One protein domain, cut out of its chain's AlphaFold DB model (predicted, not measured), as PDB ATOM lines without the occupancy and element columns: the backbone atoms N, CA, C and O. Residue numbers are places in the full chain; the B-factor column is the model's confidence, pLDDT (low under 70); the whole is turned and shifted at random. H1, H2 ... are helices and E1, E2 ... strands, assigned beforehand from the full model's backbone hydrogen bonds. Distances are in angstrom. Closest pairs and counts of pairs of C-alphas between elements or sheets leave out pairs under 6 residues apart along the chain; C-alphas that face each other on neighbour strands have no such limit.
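What this domain is: This is residues 81 to 121 of the 146 residues of a protein of Acidobacteria bacterium (UniProt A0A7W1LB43). Two helices, H1 and H2, stand side by side and run opposite ways, and a small two-stranded hairpin, E1 and E2, lies on the far side of H2 from H1. A long loop, residues 92 to 103, arches from the end of H1 across to the hairpin. The printed part has 41 residues, with two named helices and two named strands in the order H1, E1, E2, H2; the sheet E1 - E2 is antiparallel and the class is mixed, helices and strands. The whole is compact, with a radius of gyration of the C-alphas of 9.9 A, and flat in outline, spanning 26 by 25 by 13 A.

Where its parts are: H1, residues 81 to 91, begins at C-alpha 81 (-21.952, 5.907, 41.260) and is 15.3 A long from first to last C-alpha. E1, residues 104 to 106, measures 6.6 A and begins at C-alpha 104 (-10.292, 21.257, 32.505). E2, residues 109 to 111, measures 6.3 A. H2, residues 113 to 119, measures 10.3 A and ends at C-alpha 119 (-20.635, 14.842, 31.193).

How they stand to each other: H1 and H2 touch, their closest C-alphas being those of Arg 83 and Phe 117, 5.7 A apart. They run opposite ways at a shallow tilt of 23 degrees. In both helices every O i to N i+4 pair is within hydrogen-bond range. E1 and E2 form a hairpin of antiparallel neighbours, with 149 degrees between their directions. N 104 and O 111, at 3.1 A, and N 109 and O 106, at 2.8 A, are within hydrogen-bond range. The closest C-alphas of E1 and H2 are those of Ile 104 and Leu 113, 6.9 A apart. H1 and E2 are apart.

The domain as a whole: The two C-alphas farthest apart are those of Glu 81 and Lys 108, at 27.7 A. The link from H1 to E1, 12 residues, is long; the links from E1 to E2 and from E2 to H2 are tight. The printed part has no cut. Its mean pLDDT is 88.4, and no printed residue is under 70.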
ATOM      1  N   GLU A  81     -22.786   6.307  40.125       93.31
ATOM      2  CA  GLU A  81     -21.952   5.907  41.260       93.31
ATOM      3  C   GLU A  81     -20.464   5.885  40.884       93.31
ATOM      4  O   GLU A  81     -19.623   6.395  41.635       93.31
ATOM      5  N   ASP A  82     -20.126   5.358  39.704       93.19
ATOM      6  CA  ASP A  82     -18.760   5.359  39.181       93.19
ATOM      7  C   ASP A  82     -18.206   6.776  39.034       93.19
ATOM      8  O   ASP A  82     -17.066   7.046  39.424       93.19
ATOM      9  N   ARG A  83     -19.003   7.687  38.459       92.12
ATOM     10  CA  ARG A  83     -18.588   9.074  38.199       92.12
ATOM     11  C   ARG A  83     -18.374   9.830  39.500       92.12
ATOM     12  O   ARG A  83     -17.340  10.481  39.652       92.12
ATOM     13  N   THR A  84     -19.279   9.676  40.467       91.94
ATOM     14  CA  THR A  84     -19.113  10.237  41.815       91.94
ATOM     15  C   THR A  84     -17.855   9.693  42.485       91.94
ATOM     16  O   THR A  84     -17.049  10.461  43.010       91.94
ATOM     17  N   ARG A  85     -17.619   8.379  42.420       92.38
ATOM     18  CA  ARG A  85     -16.425   7.763  43.015       92.38
ATOM     19  C   ARG A  85     -15.128   8.253  42.368       92.38
ATOM     20  O   ARG A  85     -14.164   8.530  43.083       92.38
ATOM     21  N   ALA A  86     -15.082   8.350  41.040       90.19
ATOM     22  CA  ALA A  86     -13.912   8.836  40.311       90.19
ATOM     23  C   ALA A  86     -13.594  10.297  40.663       90.19
ATOM     24  O   ALA A  86     -12.438  10.624  40.950       90.19
ATOM     25  N   TYR A  87     -14.627  11.141  40.722       90.31
ATOM     26  CA  TYR A  87     -14.523  12.524  41.175       90.31
ATOM     27  C   TYR A  87     -13.931  12.613  42.593       90.31
ATOM     28  O   TYR A  87     -12.928  13.299  42.784       90.31
ATOM     29  N   GLU A  88     -14.456  11.858  43.563       90.81
ATOM     30  CA  GLU A  88     -13.972  11.876  44.954       90.81
ATOM     31  C   GLU A  88     -12.511  11.427  45.093       90.81
ATOM     32  O   GLU A  88     -11.743  11.973  45.892       90.81
ATOM     33  N   ILE A  89     -12.089  10.432  44.307       90.75
ATOM     34  CA  ILE A  89     -10.696   9.967  44.297       90.75
ATOM     35  C   ILE A  89      -9.766  11.056  43.756       90.75
ATOM     36  O   ILE A  89      -8.689  11.271  44.316       90.75
ATOM     37  N   LEU A  90     -10.154  11.731  42.673       88.81
ATOM     38  CA  LEU A  90      -9.337  12.784  42.069       88.81
ATOM     39  C   LEU A  90      -9.329  14.057  42.909       88.81
ATOM     40  O   LEU A  90      -8.267  14.660  43.057       88.81
ATOM     41  N   LYS A  91     -10.455  14.410  43.536       88.44
ATOM     42  CA  LYS A  91     -10.559  15.560  44.441       88.44
ATOM     43  C   LYS A  91      -9.519  15.514  45.555       88.44
ATOM     44  O   LYS A  91      -8.919  16.527  45.881       88.44
ATOM     45  N   LYS A  92      -9.234  14.323  46.083       89.75
ATOM     46  CA  LYS A  92      -8.216  14.115  47.130       89.75
ATOM     47  C   LYS A  92      -6.772  14.251  46.639       89.75
ATOM     48  O   LYS A  92      -5.871  14.376  47.462       89.75
ATOM     49  N   LYS A  93      -6.534  14.170  45.328       88.75
ATOM     50  CA  LYS A  93      -5.192  14.209  44.723       88.75
ATOM     51  C   LYS A  93      -4.809  15.585  44.188       88.75
ATOM     52  O   LYS A  93      -3.637  15.798  43.886       88.75
ATOM     53  N   VAL A  94      -5.771  16.492  44.044       85.44
ATOM     54  CA  VAL A  94      -5.550  17.831  43.498       85.44
ATOM     55  C   VAL A  94      -5.807  18.854  44.597       85.44
ATOM     56  O   VAL A  94      -6.837  18.821  45.261       85.44
ATOM     57  N   LEU A  95      -4.853  19.757  44.804       81.75
ATOM     58  CA  LEU A  95      -4.984  20.850  45.764       81.75
ATOM     59  C   LEU A  95      -5.814  21.989  45.158       81.75
ATOM     60  O   LEU A  95      -5.597  22.363  44.006       81.75
ATOM     61  N   GLY A  96      -6.714  22.571  45.953       81.19
ATOM     62  CA  GLY A  96      -7.526  23.731  45.574       81.19
ATOM     63  C   GLY A  96      -9.031  23.456  45.568       81.19
ATOM     64  O   GLY A  96      -9.479  22.333  45.786       81.19
ATOM     65  N   ASP A  97      -9.815  24.507  45.332       80.50
ATOM     66  CA  ASP A  97     -11.268  24.400  45.189       80.50
ATOM     67  C   ASP A  97     -11.623  24.012  43.746       80.50
ATOM     68  O   ASP A  97     -11.695  24.856  42.847       80.50
ATOM     69  N   LEU A  98     -11.794  22.706  43.533       80.88
ATOM     70  CA  LEU A  98     -12.075  22.089  42.231       80.88
ATOM     71  C   LEU A  98     -13.534  22.231  41.789       80.88
ATOM     72  O   LEU A  98     -13.859  21.883  40.650       80.88
ATOM     73  N   ASP A  99     -14.396  22.703  42.691       78.94
ATOM     74  CA  ASP A  99     -15.823  22.895  42.444       78.94
ATOM     75  C   ASP A  99     -16.102  24.324  41.986       78.94
ATOM     76  O   ASP A  99     -16.974  24.535  41.142       78.94
ATOM     77  N   ALA A 100     -15.320  25.289  42.475       80.75
ATOM     78  CA  ALA A 100     -15.412  26.687  42.067       80.75
ATOM     79  C   ALA A 100     -14.543  27.034  40.848       80.75
ATOM     80  O   ALA A 100     -14.911  27.913  40.067       80.75
ATOM     81  N   ASN A 101     -13.395  26.370  40.667       86.94
ATOM     82  CA  ASN A 101     -12.425  26.752  39.638       86.94
ATOM     83  C   ASN A 101     -12.424  25.773  38.456       86.94
ATOM     84  O   ASN A 101     -12.161  24.580  38.637       86.94
ATOM     85  N   PRO A 102     -12.663  26.253  37.222       90.44
ATOM     86  CA  PRO A 102     -12.475  25.445  36.031       90.44
ATOM     87  C   PRO A 102     -11.001  25.078  35.844       90.44
ATOM     88  O   PRO A 102     -10.150  25.957  35.713       90.44
ATOM     89  N   ILE A 103     -10.712  23.780  35.807       89.31
ATOM     90  CA  ILE A 103      -9.349  23.241  35.668       89.31
ATOM     91  C   ILE A 103      -9.182  22.340  34.440       89.31
ATOM     92  O   ILE A 103      -8.083  21.868  34.164       89.31
ATOM     93  N   ILE A 104     -10.267  22.096  33.703       89.31
ATOM     94  CA  ILE A 104     -10.292  21.257  32.505       89.31
ATOM     95  C   ILE A 104     -10.762  22.110  31.330       89.31
ATOM     96  O   ILE A 104     -11.748  22.835  31.448       89.31
ATOM     97  N   GLU A 105     -10.080  22.013  30.191       91.19
ATOM     98  CA  GLU A 105     -10.494  22.656  28.944       91.19
ATOM     99  C   GLU A 105     -10.717  21.601  27.858       91.19
ATOM    100  O   GLU A 105      -9.813  20.837  27.527       91.19
ATOM    101  N   ILE A 106     -11.937  21.550  27.319       87.81
ATOM    102  CA  ILE A 106     -12.341  20.633  26.244       87.81
ATOM    103  C   ILE A 106     -13.115  21.441  25.219       87.81
ATOM    104  O   ILE A 106     -14.057  22.145  25.579       87.81
ATOM    105  N   ASP A 107     -12.713  21.369  23.950       87.56
ATOM    106  CA  ASP A 107     -13.344  22.113  22.853       87.56
ATOM    107  C   ASP A 107     -13.545  23.607  23.180       87.56
ATOM    108  O   ASP A 107     -14.597  24.190  22.909       87.56
ATOM    109  N   LYS A 108     -12.532  24.228  23.807       90.75
ATOM    110  CA  LYS A 108     -12.526  25.630  24.279       90.75
ATOM    111  C   LYS A 108     -13.531  25.951  25.396       90.75
ATOM    112  O   LYS A 108     -13.666  27.112  25.788       90.75
ATOM    113  N   LYS A 109     -14.245  24.960  25.933       91.19
ATOM    114  CA  LYS A 109     -15.075  25.106  27.133       91.19
ATOM    115  C   LYS A 109     -14.239  24.802  28.364       91.19
ATOM    116  O   LYS A 109     -13.640  23.734  28.465       91.19
ATOM    117  N   LYS A 110     -14.252  25.729  29.319       93.56
ATOM    118  CA  LYS A 110     -13.647  25.534  30.636       93.56
ATOM    119  C   LYS A 110     -14.660  24.880  31.566       93.56
ATOM    120  O   LYS A 110     -15.773  25.382  31.704       93.56
ATOM    121  N   LEU A 111     -14.270  23.776  32.186       92.31
ATOM    122  CA  LEU A 111     -15.101  22.963  33.065       92.31
ATOM    123  C   LEU A 111     -14.424  22.794  34.424       92.31
ATOM    124  O   LEU A 111     -13.202  22.638  34.520       92.31
ATOM    125  N   THR A 112     -15.233  22.795  35.480       91.94
ATOM    126  CA  THR A 112     -14.809  22.307  36.799       91.94
ATOM    127  C   THR A 112     -14.666  20.788  36.769       91.94
ATOM    128  O   THR A 112     -15.163  20.115  35.855       91.94
ATOM    129  N   LEU A 113     -14.008  20.215  37.779       89.62
ATOM    130  CA  LEU A 113     -13.863  18.760  37.856       89.62
ATOM    131  C   LEU A 113     -15.230  18.069  37.978       89.62
ATOM    132  O   LEU A 113     -15.475  17.051  37.333       89.62
ATOM    133  N   LEU A 114     -16.143  18.659  38.755       88.44
ATOM    134  CA  LEU A 114     -17.507  18.158  38.918       88.44
ATOM    135  C   LEU A 114     -18.280  18.170  37.592       88.44
ATOM    136  O   LEU A 114     -18.921  17.183  37.230       88.44
ATOM    137  N   GLN A 115     -18.197  19.271  36.840       90.88
ATOM    138  CA  GLN A 115     -18.839  19.379  35.529       90.88
ATOM    139  C   GLN A 115     -18.281  18.347  34.550       90.88
ATOM    140  O   GLN A 115     -19.050  17.700  33.844       90.88
ATOM    141  N   TYR A 116     -16.963  18.142  34.541       91.19
ATOM    142  CA  TYR A 116     -16.337  17.126  33.701       91.19
ATOM    143  C   TYR A 116     -16.918  15.728  33.952       91.19
ATOM    144  O   TYR A 116     -17.396  15.082  33.018       91.19
ATOM    145  N   PHE A 117     -16.972  15.291  35.214       89.25
ATOM    146  CA  PHE A 117     -17.558  13.995  35.575       89.25
ATOM    147  C   PHE A 117     -19.079  13.933  35.409       89.25
ATOM    148  O   PHE A 117     -19.629  12.844  35.288       89.25
ATOM    149  N   SER A 118     -19.769  15.070  35.337       86.50
ATOM    150  CA  SER A 118     -21.198  15.099  35.004       86.50
ATOM    151  C   SER A 118     -21.455  14.769  33.529       86.50
ATOM    152  O   SER A 118     -22.470  14.157  33.210       86.50
ATOM    153  N   TYR A 119     -20.530  15.126  32.631       85.06
ATOM    154  CA  TYR A 119     -20.635  14.842  31.193       85.06
ATOM    155  C   TYR A 119     -19.938  13.545  30.761       85.06
ATOM    156  O   TYR A 119     -20.213  13.033  29.674       85.06
ATOM    157  N   LYS A 120     -19.008  13.013  31.564       82.75
ATOM    158  CA  LYS A 120     -18.181  11.870  31.162       82.75
ATOM    159  C   LYS A 120     -18.924  10.539  31.281       82.75
ATOM    160  O   LYS A 120     -19.040   9.985  32.362       82.75
ATOM    161  N   ILE A 121     -19.362   9.979  30.156       87.50
ATOM    162  CA  ILE A 121     -20.161   8.738  30.137       87.50
ATOM    163  C   ILE A 121     -19.310   7.484  29.888       87.50
ATOM    164  O   ILE A 121     -19.690   6.387  30.294       87.50
TER     165      ILE A 121